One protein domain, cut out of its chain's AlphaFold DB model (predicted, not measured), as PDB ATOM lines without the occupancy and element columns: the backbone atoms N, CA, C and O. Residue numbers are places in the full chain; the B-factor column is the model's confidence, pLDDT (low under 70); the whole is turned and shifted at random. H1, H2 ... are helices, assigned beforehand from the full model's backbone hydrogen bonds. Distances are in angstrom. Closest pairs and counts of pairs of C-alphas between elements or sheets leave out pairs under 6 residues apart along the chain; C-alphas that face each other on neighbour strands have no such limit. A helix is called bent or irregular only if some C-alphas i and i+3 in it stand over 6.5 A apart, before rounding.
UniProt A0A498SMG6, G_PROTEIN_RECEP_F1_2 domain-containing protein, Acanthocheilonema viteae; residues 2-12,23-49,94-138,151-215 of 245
ATOM      1  N   ALA A   2       5.130 102.916 -51.304       47.50
ATOM      2  CA  ALA A   2       5.341 101.700 -52.114       47.50
ATOM      3  C   ALA A   2       4.031 101.083 -52.654       47.50
ATOM      4  O   ALA A   2       3.954 100.737 -53.828       47.50
ATOM      5  N   VAL A   3       2.968 101.058 -51.839       52.19
ATOM      6  CA  VAL A   3       1.615 100.602 -52.230       52.19
ATOM      7  C   VAL A   3       1.012 101.448 -53.356       52.19
ATOM      8  O   VAL A   3       0.408 100.916 -54.283       52.19
ATOM      9  N   LEU A   4       1.215 102.767 -53.308       51.28
ATOM     10  CA  LEU A   4       0.708 103.695 -54.318       51.28
ATOM     11  C   LEU A   4       1.457 103.502 -55.646       51.28
ATOM     12  O   LEU A   4       0.830 103.390 -56.695       51.28
ATOM     13  N   ARG A   5       2.791 103.363 -55.587       57.41
ATOM     14  CA  ARG A   5       3.622 103.036 -56.758       57.41
ATOM     15  C   ARG A   5       3.262 101.667 -57.347       57.41
ATOM     16  O   ARG A   5       3.166 101.537 -58.562       57.41
ATOM     17  N   TYR A   6       2.993 100.671 -56.501       52.94
ATOM     18  CA  TYR A   6       2.542  99.338 -56.911       52.94
ATOM     19  C   TYR A   6       1.182  99.374 -57.621       52.94
ATOM     20  O   TYR A   6       1.041  98.804 -58.702       52.94
ATOM     21  N   LEU A   7       0.190 100.073 -57.059       51.12
ATOM     22  CA  LEU A   7      -1.142 100.202 -57.658       51.12
ATOM     23  C   LEU A   7      -1.099 100.922 -59.011       51.12
ATOM     24  O   LEU A   7      -1.751 100.485 -59.960       51.12
ATOM     25  N   VAL A   8      -0.286 101.975 -59.126       53.09
ATOM     26  CA  VAL A   8      -0.097 102.721 -60.380       53.09
ATOM     27  C   VAL A   8       0.598 101.860 -61.447       53.09
ATOM     28  O   VAL A   8       0.145 101.821 -62.591       53.09
ATOM     29  N   LEU A   9       1.631 101.089 -61.084       50.72
ATOM     30  CA  LEU A   9       2.315 100.168 -62.006       50.72
ATOM     31  C   LEU A   9       1.432  98.984 -62.433       50.72
ATOM     32  O   LEU A   9       1.434  98.614 -63.608       50.72
ATOM     33  N   LYS A  10       0.635  98.411 -61.518       48.66
ATOM     34  CA  LYS A  10      -0.300  97.316 -61.835       48.66
ATOM     35  C   LYS A  10      -1.386  97.772 -62.811       48.66
ATOM     36  O   LYS A  10      -1.735  97.023 -63.727       48.66
ATOM     37  N   ARG A  11      -1.869  99.011 -62.646       45.84
ATOM     38  CA  ARG A  11      -2.821  99.666 -63.555       45.84
ATOM     39  C   ARG A  11      -2.227  99.864 -64.952       45.84
ATOM     40  O   ARG A  11      -2.906  99.577 -65.928       45.84
ATOM     41  N   SER A  12      -0.957 100.267 -65.053       42.47
ATOM     42  CA  SER A  12      -0.269 100.427 -66.346       42.47
ATOM     43  C   SER A  12       0.014  99.099 -67.066       42.47
ATOM     44  O   SER A  12       0.198  99.101 -68.279       42.47
ATOM     45  N   ASN A  23     -11.650 104.610 -54.906       56.41
ATOM     46  CA  ASN A  23     -11.008 105.854 -55.312       56.41
ATOM     47  C   ASN A  23      -9.661 105.967 -54.571       56.41
ATOM     48  O   ASN A  23      -9.648 106.110 -53.347       56.41
ATOM     49  N   THR A  24      -8.543 105.771 -55.285       67.00
ATOM     50  CA  THR A  24      -7.239 105.380 -54.704       67.00
ATOM     51  C   THR A  24      -6.760 106.365 -53.643       67.00
ATOM     52  O   THR A  24      -6.102 105.968 -52.686       67.00
ATOM     53  N   PHE A  25      -7.165 107.628 -53.769       63.94
ATOM     54  CA  PHE A  25      -6.918 108.668 -52.782       63.94
ATOM     55  C   PHE A  25      -7.718 108.468 -51.482       63.94
ATOM     56  O   PHE A  25      -7.128 108.456 -50.407       63.94
ATOM     57  N   LYS A  26      -9.035 108.220 -51.562       71.12
ATOM     58  CA  LYS A  26      -9.876 107.933 -50.383       71.12
ATOM     59  C   LYS A  26      -9.449 106.637 -49.691       71.12
ATOM     60  O   LYS A  26      -9.340 106.608 -48.472       71.12
ATOM     61  N   ALA A  27      -9.152 105.590 -50.462       71.25
ATOM     62  CA  ALA A  27      -8.663 104.317 -49.929       71.25
ATOM     63  C   ALA A  27      -7.316 104.472 -49.204       71.25
ATOM     64  O   ALA A  27      -7.136 103.943 -48.110       71.25
ATOM     65  N   ALA A  28      -6.381 105.226 -49.796       68.25
ATOM     66  CA  ALA A  28      -5.092 105.517 -49.179       68.25
ATOM     67  C   ALA A  28      -5.248 106.354 -47.904       68.25
ATOM     68  O   ALA A  28      -4.593 106.065 -46.911       68.25
ATOM     69  N   PHE A  29      -6.142 107.345 -47.907       75.88
ATOM     70  CA  PHE A  29      -6.406 108.185 -46.741       75.88
ATOM     71  C   PHE A  29      -6.989 107.378 -45.575       75.88
ATOM     72  O   PHE A  29      -6.493 107.465 -44.454       75.88
ATOM     73  N   ILE A  30      -7.967 106.509 -45.853       80.50
ATOM     74  CA  ILE A  30      -8.538 105.590 -44.857       80.50
ATOM     75  C   ILE A  30      -7.463 104.640 -44.315       80.50
ATOM     76  O   ILE A  30      -7.389 104.434 -43.107       80.50
ATOM     77  N   ALA A  31      -6.594 104.101 -45.175       77.75
ATOM     78  CA  ALA A  31      -5.504 103.226 -44.746       77.75
ATOM     79  C   ALA A  31      -4.472 103.952 -43.864       77.75
ATOM     80  O   ALA A  31      -3.984 103.369 -42.900       77.75
ATOM     81  N   ILE A  32      -4.157 105.218 -44.162       80.12
ATOM     82  CA  ILE A  32      -3.261 106.044 -43.339       80.12
ATOM     83  C   ILE A  32      -3.889 106.299 -41.968       80.12
ATOM     84  O   ILE A  32      -3.232 106.073 -40.955       80.12
ATOM     85  N   ILE A  33      -5.163 106.704 -41.919       84.62
ATOM     86  CA  ILE A  33      -5.877 106.917 -40.652       84.62
ATOM     87  C   ILE A  33      -5.916 105.621 -39.843       84.62
ATOM     88  O   ILE A  33      -5.580 105.627 -38.663       84.62
ATOM     89  N   ALA A  34      -6.263 104.499 -40.473       84.25
ATOM     90  CA  ALA A  34      -6.279 103.201 -39.813       84.25
ATOM     91  C   ALA A  34      -4.895 102.825 -39.258       84.25
ATOM     92  O   ALA A  34      -4.801 102.382 -38.117       84.25
ATOM     93  N   ALA A  35      -3.815 103.058 -40.011       82.06
ATOM     94  CA  ALA A  35      -2.451 102.802 -39.552       82.06
ATOM     95  C   ALA A  35      -2.054 103.689 -38.360       82.06
ATOM     96  O   ALA A  35      -1.445 103.194 -37.411       82.06
ATOM     97  N   ILE A  36      -2.429 104.973 -38.376       84.25
ATOM     98  CA  ILE A  36      -2.193 105.906 -37.265       84.25
ATOM     99  C   ILE A  36      -2.949 105.437 -36.020       84.25
ATOM    100  O   ILE A  36      -2.355 105.329 -34.950       84.25
ATOM    101  N   MET A  37      -4.226 105.081 -36.169       86.19
ATOM    102  CA  MET A  37      -5.047 104.582 -35.065       86.19
ATOM    103  C   MET A  37      -4.480 103.286 -34.485       86.19
ATOM    104  O   MET A  37      -4.300 103.193 -33.278       86.19
ATOM    105  N   ILE A  38      -4.115 102.312 -35.321       83.44
ATOM    106  CA  ILE A  38      -3.482 101.065 -34.865       83.44
ATOM    107  C   ILE A  38      -2.161 101.352 -34.138       83.44
ATOM    108  O   ILE A  38      -1.885 100.732 -33.113       83.44
ATOM    109  N   SER A  39      -1.368 102.312 -34.622       83.88
ATOM    110  CA  SER A  39      -0.101 102.694 -33.985       83.88
ATOM    111  C   SER A  39      -0.315 103.338 -32.613       83.88
ATOM    112  O   SER A  39       0.386 102.998 -31.664       83.88
ATOM    113  N   LEU A  40      -1.311 104.222 -32.487       83.88
ATOM    114  CA  LEU A  40      -1.709 104.846 -31.221       83.88
ATOM    115  C   LEU A  40      -2.251 103.816 -30.227       83.88
ATOM    116  O   LEU A  40      -1.818 103.777 -29.080       83.88
ATOM    117  N   LEU A  41      -3.163 102.944 -30.664       84.44
ATOM    118  CA  LEU A  41      -3.708 101.892 -29.808       84.44
ATOM    119  C   LEU A  41      -2.637 100.875 -29.391       84.44
ATOM    120  O   LEU A  41      -2.672 100.382 -28.268       84.44
ATOM    121  N   GLY A  42      -1.683 100.566 -30.270       79.75
ATOM    122  CA  GLY A  42      -0.587  99.647 -29.973       79.75
ATOM    123  C   GLY A  42       0.472 100.231 -29.033       79.75
ATOM    124  O   GLY A  42       1.077  99.478 -28.273       79.75
ATOM    125  N   SER A  43       0.697 101.551 -29.053       82.62
ATOM    126  CA  SER A  43       1.662 102.226 -28.169       82.62
ATOM    127  C   SER A  43       1.081 102.588 -26.801       82.62
ATOM    128  O   SER A  43       1.830 102.758 -25.838       82.62
ATOM    129  N   LEU A  44      -0.247 102.645 -26.685       84.25
ATOM    130  CA  LEU A  44      -0.957 102.993 -25.458       84.25
ATOM    131  C   LEU A  44      -0.615 102.079 -24.257       84.25
ATOM    132  O   LEU A  44      -0.312 102.612 -23.188       84.25
ATOM    133  N   PRO A  45      -0.540 100.738 -24.395       82.88
ATOM    134  CA  PRO A  45      -0.056  99.868 -23.324       82.88
ATOM    135  C   PRO A  45       1.393 100.165 -22.921       82.88
ATOM    136  O   PRO A  45       1.741 100.041 -21.749       82.88
ATOM    137  N   ASN A  46       2.232 100.598 -23.865       81.88
ATOM    138  CA  ASN A  46       3.630 100.904 -23.579       81.88
ATOM    139  C   ASN A  46       3.764 102.206 -22.788       81.88
ATOM    140  O   ASN A  46       4.607 102.300 -21.905       81.88
ATOM    141  N   MET A  47       2.899 103.187 -23.053       82.44
ATOM    142  CA  MET A  47       2.834 104.419 -22.267       82.44
ATOM    143  C   MET A  47       2.331 104.149 -20.840       82.44
ATOM    144  O   MET A  47       2.886 104.669 -19.879       82.44
ATOM    145  N   LEU A  48       1.333 103.273 -20.692       84.25
ATOM    146  CA  LEU A  48       0.755 102.887 -19.397       84.25
ATOM    147  C   LEU A  48       1.682 102.021 -18.526       84.25
ATOM    148  O   LEU A  48       1.427 101.857 -17.333       84.25
ATOM    149  N   ARG A  49       2.750 101.462 -19.106       83.94
ATOM    150  CA  ARG A  49       3.739 100.637 -18.397       83.94
ATOM    151  C   ARG A  49       4.572 101.433 -17.395       83.94
ATOM    152  O   ARG A  49       5.091 100.841 -16.448       83.94
ATOM    153  N   CYS A  94       2.113  90.640 -14.482       81.38
ATOM    154  CA  CYS A  94       2.884  89.870 -15.470       81.38
ATOM    155  C   CYS A  94       2.090  89.580 -16.768       81.38
ATOM    156  O   CYS A  94       2.658  89.459 -17.856       81.38
ATOM    157  N   ARG A  95       0.752  89.522 -16.687       82.44
ATOM    158  CA  ARG A  95      -0.120  89.344 -17.855       82.44
ATOM    159  C   ARG A  95      -0.174  90.598 -18.733       82.44
ATOM    160  O   ARG A  95      -0.079  90.470 -19.953       82.44
ATOM    161  N   TRP A  96      -0.240  91.784 -18.129       83.06
ATOM    162  CA  TRP A  96      -0.137  93.067 -18.835       83.06
ATOM    163  C   TRP A  96       1.245  93.277 -19.444       83.06
ATOM    164  O   TRP A  96       1.358  93.767 -20.560       83.06
ATOM    165  N   GLU A  97       2.296  92.823 -18.764       78.06
ATOM    166  CA  GLU A  97       3.652  92.832 -19.308       78.06
ATOM    167  C   GLU A  97       3.768  91.989 -20.580       78.06
ATOM    168  O   GLU A  97       4.298  92.461 -21.587       78.06
ATOM    169  N   ARG A  98       3.236  90.761 -20.553       78.62
ATOM    170  CA  ARG A  98       3.185  89.891 -21.730       78.62
ATOM    171  C   ARG A  98       2.378  90.561 -22.843       78.62
ATOM    172  O   ARG A  98       2.859  90.637 -23.967       78.62
ATOM    173  N   PHE A  99       1.198  91.091 -22.526       82.19
ATOM    174  CA  PHE A  99       0.351  91.775 -23.499       82.19
ATOM    175  C   PHE A  99       1.045  92.986 -24.127       82.19
ATOM    176  O   PHE A  99       1.056  93.088 -25.344       82.19
ATOM    177  N   ASN A 100       1.689  93.851 -23.339       82.50
ATOM    178  CA  ASN A 100       2.448  94.988 -23.858       82.50
ATOM    179  C   ASN A 100       3.590  94.534 -24.772       82.50
ATOM    180  O   ASN A 100       3.803  95.119 -25.825       82.50
ATOM    181  N   PHE A 101       4.300  93.465 -24.407       76.75
ATOM    182  CA  PHE A 101       5.383  92.938 -25.234       76.75
ATOM    183  C   PHE A 101       4.883  92.420 -26.584       76.75
ATOM    184  O   PHE A 101       5.485  92.694 -27.618       76.75
ATOM    185  N   TRP A 102       3.769  91.687 -26.577       76.44
ATOM    186  CA  TRP A 102       3.146  91.188 -27.798       76.44
ATOM    187  C   TRP A 102       2.496  92.319 -28.600       76.44
ATOM    188  O   TRP A 102       2.669  92.363 -29.807       76.44
ATOM    189  N   ALA A 103       1.828  93.281 -27.971       77.62
ATOM    190  CA  ALA A 103       1.259  94.438 -28.655       77.62
ATOM    191  C   ALA A 103       2.362  95.308 -29.286       77.62
ATOM    192  O   ALA A 103       2.365  95.519 -30.495       77.62
ATOM    193  N   ALA A 104       3.360  95.735 -28.512       73.56
ATOM    194  CA  ALA A 104       4.444  96.575 -29.011       73.56
ATOM    195  C   ALA A 104       5.361  95.832 -30.000       73.56
ATOM    196  O   ALA A 104       5.765  96.391 -31.015       73.56
ATOM    197  N   GLY A 105       5.679  94.563 -29.743       71.44
ATOM    198  CA  GLY A 105       6.561  93.777 -30.605       71.44
ATOM    199  C   GLY A 105       5.878  93.254 -31.871       71.44
ATOM    200  O   GLY A 105       6.400  93.399 -32.977       71.44
ATOM    201  N   LEU A 106       4.691  92.661 -31.734       72.38
ATOM    202  CA  LEU A 106       3.970  92.047 -32.849       72.38
ATOM    203  C   LEU A 106       3.244  93.103 -33.688       72.38
ATOM    204  O   LEU A 106       3.390  93.127 -34.906       72.38
ATOM    205  N   VAL A 107       2.469  93.989 -33.054       72.69
ATOM    206  CA  VAL A 107       1.568  94.896 -33.783       72.69
ATOM    207  C   VAL A 107       2.321  96.082 -34.375       72.69
ATOM    208  O   VAL A 107       2.056  96.447 -35.516       72.69
ATOM    209  N   LEU A 108       3.289  96.655 -33.652       69.38
ATOM    210  CA  LEU A 108       4.006  97.847 -34.124       69.38
ATOM    211  C   LEU A 108       5.250  97.548 -34.968       69.38
ATOM    212  O   LEU A 108       5.664  98.416 -35.728       69.38
ATOM    213  N   LYS A 109       5.859  96.358 -34.857       71.25
ATOM    214  CA  LYS A 109       7.080  96.008 -35.613       71.25
ATOM    215  C   LYS A 109       6.880  94.831 -36.563       71.25
ATOM    216  O   LYS A 109       7.187  94.950 -37.748       71.25
ATOM    217  N   LEU A 110       6.307  93.718 -36.097       73.06
ATOM    218  CA  LEU A 110       6.151  92.537 -36.954       73.06
ATOM    219  C   LEU A 110       5.105  92.739 -38.059       73.06
ATOM    220  O   LEU A 110       5.373  92.388 -39.205       73.06
ATOM    221  N   ILE A 111       3.936  93.319 -37.761       76.62
ATOM    222  CA  ILE A 111       2.899  93.560 -38.780       76.62
ATOM    223  C   ILE A 111       3.414  94.492 -39.890       76.62
ATOM    224  O   ILE A 111       3.286  94.112 -41.059       76.62
ATOM    225  N   PRO A 112       4.041  95.650 -39.594       71.12
ATOM    226  CA  PRO A 112       4.645  96.487 -40.626       71.12
ATOM    227  C   PRO A 112       5.736  95.760 -41.409       71.12
ATOM    228  O   PRO A 112       5.723  95.824 -42.634       71.12
ATOM    229  N   CYS A 113       6.615  95.000 -40.748       73.12
ATOM    230  CA  CYS A 113       7.673  94.238 -41.414       73.12
ATOM    231  C   CYS A 113       7.112  93.152 -42.347       73.12
ATOM    232  O   CYS A 113       7.570  93.014 -43.481       73.12
ATOM    233  N   LEU A 114       6.094  92.398 -41.924       71.94
ATOM    234  CA  LEU A 114       5.444  91.380 -42.756       71.94
ATOM    235  C   LEU A 114       4.707  92.019 -43.932       71.94
ATOM    236  O   LEU A 114       4.867  91.570 -45.066       71.94
ATOM    237  N   MET A 115       3.956  93.099 -43.692       70.75
ATOM    238  CA  MET A 115       3.314  93.877 -44.754       70.75
ATOM    239  C   MET A 115       4.340  94.389 -45.762       70.75
ATOM    240  O   MET A 115       4.156  94.208 -46.962       70.75
ATOM    241  N   LEU A 116       5.443  94.978 -45.299       68.81
ATOM    242  CA  LEU A 116       6.502  95.493 -46.164       68.81
ATOM    243  C   LEU A 116       7.195  94.366 -46.927       68.81
ATOM    244  O   LEU A 116       7.406  94.503 -48.126       68.81
ATOM    245  N   THR A 117       7.443  93.217 -46.299       71.31
ATOM    246  CA  THR A 117       7.998  92.029 -46.966       71.31
ATOM    247  C   THR A 117       7.059  91.508 -48.061       71.31
ATOM    248  O   THR A 117       7.489  91.239 -49.185       71.31
ATOM    249  N   ILE A 118       5.755  91.422 -47.782       74.69
ATOM    250  CA  ILE A 118       4.735  91.037 -48.770       74.69
ATOM    251  C   ILE A 118       4.700  92.058 -49.912       74.69
ATOM    252  O   ILE A 118       4.762  91.684 -51.081       74.69
ATOM    253  N   PHE A 119       4.667  93.354 -49.606       65.06
ATOM    254  CA  PHE A 119       4.682  94.389 -50.636       65.06
ATOM    255  C   PHE A 119       5.962  94.360 -51.468       65.06
ATOM    256  O   PHE A 119       5.882  94.485 -52.689       65.06
ATOM    257  N   MET A 120       7.123  94.143 -50.853       66.69
ATOM    258  CA  MET A 120       8.394  94.055 -51.564       66.69
ATOM    259  C   MET A 120       8.466  92.825 -52.461       66.69
ATOM    260  O   MET A 120       8.832  92.950 -53.628       66.69
ATOM    261  N   THR A 121       8.050  91.650 -51.985       65.75
ATOM    262  CA  THR A 121       8.003  90.442 -52.827       65.75
ATOM    263  C   THR A 121       7.037  90.606 -54.002       65.75
ATOM    264  O   THR A 121       7.365  90.224 -55.127       65.75
ATOM    265  N   LEU A 122       5.876  91.234 -53.790       65.31
ATOM    266  CA  LEU A 122       4.931  91.569 -54.858       65.31
ATOM    267  C   LEU A 122       5.515  92.571 -55.859       65.31
ATOM    268  O   LEU A 122       5.325  92.409 -57.067       65.31
ATOM    269  N   LEU A 123       6.237  93.583 -55.378       63.69
ATOM    270  CA  LEU A 123       6.881  94.587 -56.216       63.69
ATOM    271  C   LEU A 123       7.970  93.945 -57.081       63.69
ATOM    272  O   LEU A 123       7.983  94.156 -58.291       63.69
ATOM    273  N   VAL A 124       8.824  93.104 -56.490       66.44
ATOM    274  CA  VAL A 124       9.865  92.355 -57.207       66.44
ATOM    275  C   VAL A 124       9.245  91.435 -58.258       66.44
ATOM    276  O   VAL A 124       9.672  91.452 -59.411       66.44
ATOM    277  N   ARG A 125       8.191  90.682 -57.914       68.19
ATOM    278  CA  ARG A 125       7.480  89.824 -58.878       68.19
ATOM    279  C   ARG A 125       6.921  90.627 -60.053       68.19
ATOM    280  O   ARG A 125       7.114  90.225 -61.200       68.19
ATOM    281  N   MET A 126       6.282  91.770 -59.797       62.50
ATOM    282  CA  MET A 126       5.782  92.629 -60.875       62.50
ATOM    283  C   MET A 126       6.900  93.250 -61.708       62.50
ATOM    284  O   MET A 126       6.755  93.360 -62.923       62.50
ATOM    285  N   LEU A 127       8.015  93.633 -61.088       61.84
ATOM    286  CA  LEU A 127       9.170  94.181 -61.790       61.84
ATOM    287  C   LEU A 127       9.788  93.141 -62.734       61.84
ATOM    288  O   LEU A 127      10.072  93.446 -63.892       61.84
ATOM    289  N   ILE A 128       9.948  91.903 -62.262       68.62
ATOM    290  CA  ILE A 128      10.453  90.781 -63.063       68.62
ATOM    291  C   ILE A 128       9.504  90.495 -64.227       68.62
ATOM    292  O   ILE A 128       9.958  90.310 -65.356       68.62
ATOM    293  N   GLU A 129       8.193  90.494 -63.983       73.69
ATOM    294  CA  GLU A 129       7.190  90.268 -65.026       73.69
ATOM    295  C   GLU A 129       7.184  91.401 -66.069       73.69
ATOM    296  O   GLU A 129       7.208  91.147 -67.275       73.69
ATOM    297  N   ALA A 130       7.262  92.661 -65.632       62.34
ATOM    298  CA  ALA A 130       7.385  93.817 -66.518       62.34
ATOM    299  C   ALA A 130       8.679  93.769 -67.350       62.34
ATOM    300  O   ALA A 130       8.658  94.058 -68.550       62.34
ATOM    301  N   ARG A 131       9.798  93.341 -66.747       64.25
ATOM    302  CA  ARG A 131      11.078  93.140 -67.440       64.25
ATOM    303  C   ARG A 131      10.980  92.018 -68.472       64.25
ATOM    304  O   ARG A 131      11.402  92.216 -69.607       64.25
ATOM    305  N   LYS A 132      10.371  90.877 -68.127       70.31
ATOM    306  CA  LYS A 132      10.131  89.764 -69.065       70.31
ATOM    307  C   LYS A 132       9.307  90.216 -70.270       70.31
ATOM    308  O   LYS A 132       9.660  89.868 -71.393       70.31
ATOM    309  N   ARG A 133       8.259  91.023 -70.064       68.94
ATOM    310  CA  ARG A 133       7.458  91.600 -71.159       68.94
ATOM    311  C   ARG A 133       8.282  92.534 -72.047       68.94
ATOM    312  O   ARG A 133       8.236  92.386 -73.264       68.94
ATOM    313  N   ARG A 134       9.093  93.429 -71.469       63.22
ATOM    314  CA  ARG A 134       9.982  94.315 -72.248       63.22
ATOM    315  C   ARG A 134      11.045  93.539 -73.034       63.22
ATOM    316  O   ARG A 134      11.247  93.830 -74.204       63.22
ATOM    317  N   ILE A 135      11.669  92.512 -72.452       64.19
ATOM    318  CA  ILE A 135      12.672  91.680 -73.150       64.19
ATOM    319  C   ILE A 135      12.053  90.926 -74.338       64.19
ATOM    320  O   ILE A 135      12.695  90.798 -75.377       64.19
ATOM    321  N   ARG A 136      10.801  90.460 -74.224       68.50
ATOM    322  CA  ARG A 136      10.089  89.829 -75.352       68.50
ATOM    323  C   ARG A 136       9.806  90.811 -76.495       68.50
ATOM    324  O   ARG A 136       9.848  90.388 -77.641       68.50
ATOM    325  N   LEU A 137       9.557  92.088 -76.190       64.69
ATOM    326  CA  LEU A 137       9.306  93.139 -77.186       64.69
ATOM    327  C   LEU A 137      10.597  93.648 -77.862       64.69
ATOM    328  O   LEU A 137      10.569  93.980 -79.038       64.69
ATOM    329  N   TYR A 138      11.735  93.659 -77.156       60.44
ATOM    330  CA  TYR A 138      13.038  94.125 -77.673       60.44
ATOM    331  C   TYR A 138      13.914  93.025 -78.294       60.44
ATOM    332  O   TYR A 138      15.103  93.234 -78.530       60.44
ATOM    333  N   THR A 151      17.870 101.062 -63.541       55.84
ATOM    334  CA  THR A 151      16.698 101.321 -62.676       55.84
ATOM    335  C   THR A 151      16.236 100.061 -61.932       55.84
ATOM    336  O   THR A 151      15.804 100.133 -60.781       55.84
ATOM    337  N   THR A 152      16.374  98.887 -62.560       64.69
ATOM    338  CA  THR A 152      16.036  97.585 -61.956       64.69
ATOM    339  C   THR A 152      17.026  97.215 -60.848       64.69
ATOM    340  O   THR A 152      16.614  96.783 -59.769       64.69
ATOM    341  N   THR A 153      18.321  97.439 -61.080       64.00
ATOM    342  CA  THR A 153      19.384  97.213 -60.091       64.00
ATOM    343  C   THR A 153      19.250  98.160 -58.904       64.00
ATOM    344  O   THR A 153      19.321  97.710 -57.763       64.00
ATOM    345  N   MET A 154      18.957  99.442 -59.148       66.31
ATOM    346  CA  MET A 154      18.708 100.418 -58.087       66.31
ATOM    347  C   MET A 154      17.522 100.000 -57.209       66.31
ATOM    348  O   MET A 154      17.664  99.921 -55.996       66.31
ATOM    349  N   LEU A 155      16.371  99.654 -57.793       63.12
ATOM    350  CA  LEU A 155      15.203  99.224 -57.016       63.12
ATOM    351  C   LEU A 155      15.466  97.928 -56.231       63.12
ATOM    352  O   LEU A 155      15.032  97.809 -55.091       63.12
ATOM    353  N   THR A 156      16.210  96.984 -56.810       66.25
ATOM    354  CA  THR A 156      16.570  95.723 -56.139       66.25
ATOM    355  C   THR A 156      17.519  95.958 -54.965       66.25
ATOM    356  O   THR A 156      17.311  95.384 -53.899       66.25
ATOM    357  N   ALA A 157      18.513  96.839 -55.121       70.12
ATOM    358  CA  ALA A 157      19.417  97.224 -54.040       70.12
ATOM    359  C   ALA A 157      18.652  97.855 -52.869       70.12
ATOM    360  O   ALA A 157      18.901  97.531 -51.714       70.12
ATOM    361  N   ILE A 158      17.655  98.685 -53.170       70.94
ATOM    362  CA  ILE A 158      16.802  99.324 -52.165       70.94
ATOM    363  C   ILE A 158      16.001  98.291 -51.364       70.94
ATOM    364  O   ILE A 158      15.935  98.369 -50.139       70.94
ATOM    365  N   VAL A 159      15.439  97.289 -52.043       68.94
ATOM    366  CA  VAL A 159      14.730  96.182 -51.383       68.94
ATOM    367  C   VAL A 159      15.681  95.325 -50.544       68.94
ATOM    368  O   VAL A 159      15.315  94.919 -49.444       68.94
ATOM    369  N   ALA A 160      16.891  95.059 -51.040       71.81
ATOM    370  CA  ALA A 160      17.890  94.267 -50.329       71.81
ATOM    371  C   ALA A 160      18.353  94.956 -49.037       71.81
ATOM    372  O   ALA A 160      18.385  94.312 -47.992       71.81
ATOM    373  N   VAL A 161      18.638  96.262 -49.088       73.25
ATOM    374  CA  VAL A 161      19.007  97.050 -47.901       73.25
ATOM    375  C   VAL A 161      17.881  97.019 -46.870       73.25
ATOM    376  O   VAL A 161      18.142  96.704 -45.716       73.25
ATOM    377  N   PHE A 162      16.633  97.235 -47.298       72.44
ATOM    378  CA  PHE A 162      15.468  97.185 -46.411       72.44
ATOM    379  C   PHE A 162      15.303  95.814 -45.727       72.44
ATOM    380  O   PHE A 162      15.049  95.735 -44.529       72.44
ATOM    381  N   LEU A 163      15.487  94.714 -46.467       71.50
ATOM    382  CA  LEU A 163      15.429  93.355 -45.915       71.50
ATOM    383  C   LEU A 163      16.541  93.089 -44.896       71.50
ATOM    384  O   LEU A 163      16.272  92.514 -43.846       71.50
ATOM    385  N   VAL A 164      17.774  93.495 -45.201       74.50
ATOM    386  CA  VAL A 164      18.929  93.272 -44.319       74.50
ATOM    387  C   VAL A 164      18.791  94.058 -43.016       74.50
ATOM    388  O   VAL A 164      19.216  93.562 -41.976       74.50
ATOM    389  N   THR A 165      18.177  95.243 -43.039       72.75
ATOM    390  CA  THR A 165      17.988  96.053 -41.828       72.75
ATOM    391  C   THR A 165      16.787  95.608 -40.989       72.75
ATOM    392  O   THR A 165      16.884  95.579 -39.765       72.75
ATOM    393  N   GLU A 166      15.674  95.213 -41.610       74.19
ATOM    394  CA  GLU A 166      14.403  94.959 -40.903       74.19
ATOM    395  C   GLU A 166      14.210  93.510 -40.444       74.19
ATOM    396  O   GLU A 166      13.679  93.249 -39.361       74.19
ATOM    397  N   LEU A 167      14.656  92.543 -41.249       73.69
ATOM    398  CA  LEU A 167      14.490  91.119 -40.957       73.69
ATOM    399  C   LEU A 167      15.161  90.703 -39.629       73.69
ATOM    400  O   LEU A 167      14.487  90.052 -38.822       73.69
ATOM    401  N   PRO A 168      16.421  91.085 -39.325       75.19
ATOM    402  CA  PRO A 168      17.026  90.740 -38.040       75.19
ATOM    403  C   PRO A 168      16.302  91.390 -36.852       75.19
ATOM    404  O   PRO A 168      16.110  90.725 -35.835       75.19
ATOM    405  N   GLN A 169      15.818  92.634 -36.977       74.94
ATOM    406  CA  GLN A 169      15.027  93.273 -35.916       74.94
ATOM    407  C   GLN A 169      13.718  92.517 -35.638       74.94
ATOM    408  O   GLN A 169      13.378  92.288 -34.474       74.94
ATOM    409  N   GLY A 170      13.001  92.086 -36.682       74.12
ATOM    410  CA  GLY A 170      11.748  91.337 -36.541       74.12
ATOM    411  C   GLY A 170      11.924  89.983 -35.843       74.12
ATOM    412  O   GLY A 170      11.140  89.636 -34.955       74.12
ATOM    413  N   ILE A 171      12.979  89.237 -36.193       76.19
ATOM    414  CA  ILE A 171      13.282  87.932 -35.582       76.19
ATOM    415  C   ILE A 171      13.643  88.084 -34.101       76.19
ATOM    416  O   ILE A 171      13.149  87.320 -33.268       76.19
ATOM    417  N   LEU A 172      14.474  89.073 -33.758       76.19
ATOM    418  CA  LEU A 172      14.904  89.303 -32.376       76.19
ATOM    419  C   LEU A 172      13.718  89.644 -31.465       76.19
ATOM    420  O   LEU A 172      13.591  89.070 -30.384       76.19
ATOM    421  N   VAL A 173      12.800  90.498 -31.922       73.06
ATOM    422  CA  VAL A 173      11.574  90.846 -31.180       73.06
ATOM    423  C   VAL A 173      10.686  89.620 -30.946       73.06
ATOM    424  O   VAL A 173      10.180  89.421 -29.838       73.06
ATOM    425  N   PHE A 174      10.527  88.766 -31.959       74.81
ATOM    426  CA  PHE A 174       9.745  87.535 -31.842       74.81
ATOM    427  C   PHE A 174      10.368  86.540 -30.848       74.81
ATOM    428  O   PHE A 174       9.660  85.961 -30.019       74.81
ATOM    429  N   ALA A 175      11.696  86.393 -30.862       75.81
ATOM    430  CA  ALA A 175      12.417  85.517 -29.941       75.81
ATOM    431  C   ALA A 175      12.212  85.911 -28.464       75.81
ATOM    432  O   ALA A 175      12.030  85.035 -27.612       75.81
ATOM    433  N   ILE A 176      12.156  87.215 -28.157       71.50
ATOM    434  CA  ILE A 176      11.881  87.706 -26.795       71.50
ATOM    435  C   ILE A 176      10.454  87.358 -26.348       71.50
ATOM    436  O   ILE A 176      10.230  87.028 -25.181       71.50
ATOM    437  N   GLY A 177       9.485  87.402 -27.267       69.75
ATOM    438  CA  GLY A 177       8.091  87.052 -26.981       69.75
ATOM    439  C   GLY A 177       7.900  85.583 -26.578       69.75
ATOM    440  O   GLY A 177       7.043  85.285 -25.738       69.75
ATOM    441  N   LEU A 178       8.721  84.682 -27.134       73.69
ATOM    442  CA  LEU A 178       8.670  83.238 -26.883       73.69
ATOM    443  C   LEU A 178       9.356  82.823 -25.576       73.69
ATOM    444  O   LEU A 178       8.791  82.035 -24.816       73.69
ATOM    445  N   LYS A 179      10.560  83.341 -25.290       75.44
ATOM    446  CA  LYS A 179      11.305  83.005 -24.066       75.44
ATOM    447  C   LYS A 179      11.686  84.259 -23.269       75.44
ATOM    448  O   LYS A 179      12.681  84.906 -23.595       75.44
ATOM    449  N   PRO A 180      10.999  84.546 -22.145       67.81
ATOM    450  CA  PRO A 180      11.318  85.705 -21.310       67.81
ATOM    451  C   PRO A 180      12.708  85.626 -20.656       67.81
ATOM    452  O   PRO A 180      13.249  86.660 -20.280       67.81
ATOM    453  N   GLY A 181      13.324  84.437 -20.573       68.06
ATOM    454  CA  GLY A 181      14.697  84.262 -20.078       68.06
ATOM    455  C   GLY A 181      15.780  84.897 -20.961       68.06
ATOM    456  O   GLY A 181      16.880  85.149 -20.484       68.06
ATOM    457  N   ILE A 182      15.470  85.225 -22.221       70.19
ATOM    458  CA  ILE A 182      16.403  85.891 -23.146       70.19
ATOM    459  C   ILE A 182      16.483  87.408 -22.863       70.19
ATOM    460  O   ILE A 182      17.363  88.093 -23.380       70.19
ATOM    461  N   ARG A 183      15.617  87.954 -21.990       67.19
ATOM    462  CA  ARG A 183      15.589  89.392 -21.662       67.19
ATOM    463  C   ARG A 183      16.927  89.948 -21.180       67.19
ATOM    464  O   ARG A 183      17.263  91.056 -21.572       67.19
ATOM    465  N   TYR A 184      17.695  89.187 -20.399       68.44
ATOM    466  CA  TYR A 184      19.002  89.637 -19.903       68.44
ATOM    467  C   TYR A 184      20.027  89.822 -21.030       68.44
ATOM    468  O   TYR A 184      20.678  90.858 -21.104       68.44
ATOM    469  N   ALA A 185      20.116  88.868 -21.962       70.19
ATOM    470  CA  ALA A 185      20.969  89.004 -23.147       70.19
ATOM    471  C   ALA A 185      20.493  90.146 -24.066       70.19
ATOM    472  O   ALA A 185      21.289  90.824 -24.710       70.19
ATOM    473  N   MET A 186      19.183  90.390 -24.091       68.06
ATOM    474  CA  MET A 186      18.560  91.428 -24.910       68.06
ATOM    475  C   MET A 186      18.653  92.829 -24.323       68.06
ATOM    476  O   MET A 186      18.419  93.779 -25.054       68.06
ATOM    477  N   GLN A 187      19.023  92.988 -23.054       70.50
ATOM    478  CA  GLN A 187      19.309  94.312 -22.513       70.50
ATOM    479  C   GLN A 187      20.577  94.897 -23.153       70.50
ATOM    480  O   GLN A 187      20.584  96.065 -23.512       70.50
ATOM    481  N   TYR A 188      21.589  94.062 -23.417       71.12
ATOM    482  CA  TYR A 188      22.782  94.449 -24.182       71.12
ATOM    483  C   TYR A 188      22.505  94.593 -25.684       71.12
ATOM    484  O   TYR A 188      23.070  95.456 -26.350       71.12
ATOM    485  N   LEU A 189      21.627  93.748 -26.232       74.06
ATOM    486  CA  LEU A 189      21.237  93.818 -27.643       74.06
ATOM    487  C   LEU A 189      20.229  94.944 -27.937       74.06
ATOM    488  O   LEU A 189      20.054  95.310 -29.096       74.06
ATOM    489  N   GLY A 190      19.567  95.481 -26.910       74.69
ATOM    490  CA  GLY A 190      18.551  96.526 -27.016       74.69
ATOM    491  C   GLY A 190      19.111  97.809 -27.616       74.69
ATOM    492  O   GLY A 190      18.561  98.304 -28.596       74.69
ATOM    493  N   ASP A 191      20.267  98.256 -27.126       78.44
ATOM    494  CA  ASP A 191      20.956  99.440 -27.651       78.44
ATOM    495  C   ASP A 191      21.325  99.263 -29.134       78.44
ATOM    496  O   ASP A 191      21.166 100.171 -29.951       78.44
ATOM    497  N   PHE A 192      21.746  98.055 -29.521       79.31
ATOM    498  CA  PHE A 192      22.032  97.733 -30.918       79.31
ATOM    499  C   PHE A 192      20.764  97.758 -31.788       79.31
ATOM    500  O   PHE A 192      20.786  98.262 -32.912       79.31
ATOM    501  N   ILE A 193      19.640  97.254 -31.270       76.38
ATOM    502  CA  ILE A 193      18.339  97.296 -31.952       76.38
ATOM    503  C   ILE A 193      17.864  98.742 -32.141       76.38
ATOM    504  O   ILE A 193      17.313  99.048 -33.202       76.38
ATOM    505  N   ASP A 194      18.082  99.629 -31.174       79.00
ATOM    506  CA  ASP A 194      17.709 101.042 -31.292       79.00
ATOM    507  C   ASP A 194      18.551 101.768 -32.346       79.00
ATOM    508  O   ASP A 194      18.002 102.471 -33.200       79.00
ATOM    509  N   VAL A 195      19.861 101.510 -32.388       81.56
ATOM    510  CA  VAL A 195      20.736 102.025 -33.454       81.56
ATOM    511  C   VAL A 195      20.290 101.517 -34.829       81.56
ATOM    512  O   VAL A 195      20.181 102.309 -35.769       81.56
ATOM    513  N   LEU A 196      19.954 100.228 -34.959       75.38
ATOM    514  CA  LEU A 196      19.410  99.670 -36.204       75.38
ATOM    515  C   LEU A 196      18.105 100.360 -36.631       75.38
ATOM    516  O   LEU A 196      17.916 100.633 -37.818       75.38
ATOM    517  N   SER A 197      17.231 100.700 -35.679       76.19
ATOM    518  CA  SER A 197      15.989 101.431 -35.956       76.19
ATOM    519  C   SER A 197      16.270 102.837 -36.497       76.19
ATOM    520  O   SER A 197      15.605 103.295 -37.431       76.19
ATOM    521  N   LEU A 198      17.276 103.517 -35.942       81.06
ATOM    522  CA  LEU A 198      17.698 104.850 -36.375       81.06
ATOM    523  C   LEU A 198      18.293 104.826 -37.792       81.06
ATOM    524  O   LEU A 198      17.982 105.670 -38.640       81.06
ATOM    525  N   ILE A 199      19.120 103.814 -38.062       78.44
ATOM    526  CA  ILE A 199      19.730 103.570 -39.369       78.44
ATOM    527  C   ILE A 199      18.647 103.296 -40.414       78.44
ATOM    528  O   ILE A 199      18.674 103.886 -41.492       78.44
ATOM    529  N   ASN A 200      17.652 102.471 -40.088       75.56
ATOM    530  CA  ASN A 200      16.536 102.200 -40.985       75.56
ATOM    531  C   ASN A 200      15.748 103.472 -41.344       75.56
ATOM    532  O   ASN A 200      15.444 103.703 -42.513       75.56
ATOM    533  N   SER A 201      15.466 104.349 -40.376       78.00
ATOM    534  CA  SER A 201      14.810 105.636 -40.657       78.00
ATOM    535  C   SER A 201      15.648 106.513 -41.600       78.00
ATOM    536  O   SER A 201      15.124 107.091 -42.556       78.00
ATOM    537  N   SER A 202      16.965 106.554 -41.382       76.69
ATOM    538  CA  SER A 202      17.910 107.290 -42.232       76.69
ATOM    539  C   SER A 202      17.963 106.737 -43.658       76.69
ATOM    540  O   SER A 202      17.878 107.498 -44.624       76.69
ATOM    541  N   PHE A 203      18.026 105.412 -43.815       72.50
ATOM    542  CA  PHE A 203      17.954 104.786 -45.130       72.50
ATOM    543  C   PHE A 203      16.614 105.073 -45.797       72.50
ATOM    544  O   PHE A 203      16.621 105.492 -46.943       72.50
ATOM    545  N   ASN A 204      15.476 104.966 -45.109       69.75
ATOM    546  CA  ASN A 204      14.173 105.303 -45.695       69.75
ATOM    547  C   ASN A 204      14.113 106.746 -46.237       69.75
ATOM    548  O   ASN A 204      13.545 106.963 -47.312       69.75
ATOM    549  N   PHE A 205      14.745 107.715 -45.565       71.38
ATOM    550  CA  PHE A 205      14.887 109.087 -46.067       71.38
ATOM    551  C   PHE A 205      15.753 109.161 -47.332       71.38
ATOM    552  O   PHE A 205      15.304 109.678 -48.358       71.38
ATOM    553  N   ILE A 206      16.960 108.585 -47.296       66.88
ATOM    554  CA  ILE A 206      17.879 108.531 -48.447       66.88
ATOM    555  C   ILE A 206      17.201 107.837 -49.633       66.88
ATOM    556  O   ILE A 206      17.254 108.311 -50.764       66.88
ATOM    557  N   LEU A 207      16.496 106.739 -49.378       63.41
ATOM    558  CA  LEU A 207      15.741 105.980 -50.360       63.41
ATOM    559  C   LEU A 207      14.630 106.816 -50.991       63.41
ATOM    560  O   LEU A 207      14.496 106.794 -52.211       63.41
ATOM    561  N   CYS A 208      13.867 107.577 -50.200       61.78
ATOM    562  CA  CYS A 208      12.848 108.490 -50.720       61.78
ATOM    563  C   CYS A 208      13.458 109.609 -51.580       61.78
ATOM    564  O   CYS A 208      12.906 109.918 -52.637       61.78
ATOM    565  N   ALA A 209      14.604 110.160 -51.170       61.41
ATOM    566  CA  ALA A 209      15.329 111.185 -51.920       61.41
ATOM    567  C   ALA A 209      15.896 110.646 -53.246       61.41
ATOM    568  O   ALA A 209      15.794 111.300 -54.282       61.41
ATOM    569  N   LEU A 210      16.443 109.424 -53.246       58.78
ATOM    570  CA  LEU A 210      17.000 108.786 -54.440       58.78
ATOM    571  C   LEU A 210      15.910 108.314 -55.416       58.78
ATOM    572  O   LEU A 210      16.115 108.402 -56.622       58.78
ATOM    573  N   MET A 211      14.776 107.807 -54.915       53.56
ATOM    574  CA  MET A 211      13.670 107.235 -55.705       53.56
ATOM    575  C   MET A 211      12.732 108.264 -56.343       53.56
ATOM    576  O   MET A 211      11.804 107.867 -57.058       53.56
ATOM    577  N   SER A 212      12.882 109.551 -56.036       58.41
ATOM    578  CA  SER A 212      12.044 110.616 -56.579       58.41
ATOM    579  C   SER A 212      12.871 111.488 -57.517       58.41
ATOM    580  O   SER A 212      13.607 112.364 -57.068       58.41
ATOM    581  N   ASP A 213      12.723 111.277 -58.825       52.09
ATOM    582  CA  ASP A 213      13.322 112.144 -59.853       52.09
ATOM    583  C   ASP A 213      12.888 113.613 -59.660       52.09
ATOM    584  O   ASP A 213      13.683 114.532 -59.833       52.09
ATOM    585  N   VAL A 214      11.664 113.817 -59.154       49.50
ATOM    586  CA  VAL A 214      11.096 115.120 -58.768       49.50
ATOM    587  C   VAL A 214      11.850 115.758 -57.589       49.50
ATOM    588  O   VAL A 214      12.026 116.969 -57.556       49.50
ATOM    589  N   PHE A 215      12.339 114.966 -56.626       51.88
ATOM    590  CA  PHE A 215      13.092 115.494 -55.479       51.88
ATOM    591  C   PHE A 215      14.524 115.872 -55.859       51.88
ATOM    592  O   PHE A 215      15.015 116.900 -55.408       51.88
TER     593      PHE A 215
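Overview. This is residues 2 to 12, 23 to 49, 94 to 138 and 151 to 215 of the 245 residues of the protein "G_PROTEIN_RECEP_F1_2 domain-containing protein" of Acanthocheilonema viteae (UniProt A0A498SMG6). One very long helix, H3, runs the length of an elongated, open arrangement, with H2 meeting it in a narrow V and the short H1 near the V's open end. H4 packs along H3, and H5 folds back along H4, so that H2, H3, H4 and H5 make a curved row with H3 and H5 apart. The 148 printed residues hold five named helices, H1 to H5 in chain order, and no named strand; the class is all helix, with 139 residues in helices. The whole is loose, with a radius of gyration of the C-alphas of 18.4 A, and spans 62 by 34 by 28 A.

Arrangement. H1, residues 2 to 12, touches residues 119 to 126 of H3, residues 94 to 137, the same way at a shallow tilt of 29 degrees; the closest C-alphas, Tyr 6 and Leu 123, are 6.5 A apart. H2, residues 24 to 48, touches H3 with residues 39 to 46 alone, opposite ways at 28 degrees, a shallow tilt; the closest C-alphas, Pro 45 and Asn 100, are 5.5 A apart. H3 is the hub, touching three other helices. H4, residues 151 to 178, is one helix by its hydrogen bonds but bent: C-alphas 165 and 168 are 6.6 A apart, and its arms are H4a, residues 151 to 165, and H4b, residues 168 to 178. H3 touches H4a, closest at the C-alphas of Met 120 and Val 159, 6.7 A, and H4b, at those of Leu 110 and Gly 170, 5.7 A. H4b forms a helical hairpin with H5, residues 180 to 210, closest at the C-alphas of Ile 176 and Ile 182, 6.1 A. H3, H4a, H4b and H5 form a bundle, helices set together lengthwise. Each O i to N i+4 pair is within hydrogen-bond range in H1, H4a and H4b; the counts are 19 of 21 in H2, 36 of 40 in H3 and 22 of 27 in H5.

Along the chain. H1 begins at C-alpha 2, (5.341, 101.700, -52.114). H2 is 36.3 A long and only just irregular, with C-alphas 42 and 45 6.7 A apart. H3 is 62.1 A long, from C-alpha 94 at (2.884, 89.870, -15.470), with a kink of 26 degrees near residue 107. H4a is 21.5 A long. H5 is 40.8 A long, ends at C-alpha 210, (17.000, 108.786, -54.440), has a kink of 70 degrees near residue 187, and is only just irregular, with C-alphas 181 and 184 6.9 A apart.

Size, cuts and confidence. The C-alphas farthest apart, Cys 94 and Tyr 138, are 63.2 A apart. The printed part has three cuts: across them C-alphas 12 and 23 are 16.3 A apart, C-alphas 49 and 94 are 11.2 A apart, and C-alphas 138 and 151 are 17.0 A apart; the link from H4 to H5 is tight. Mean pLDDT of the printed part is 70.6, with 59 residues under 70, among them residues 2 to 12 and 206 to 215.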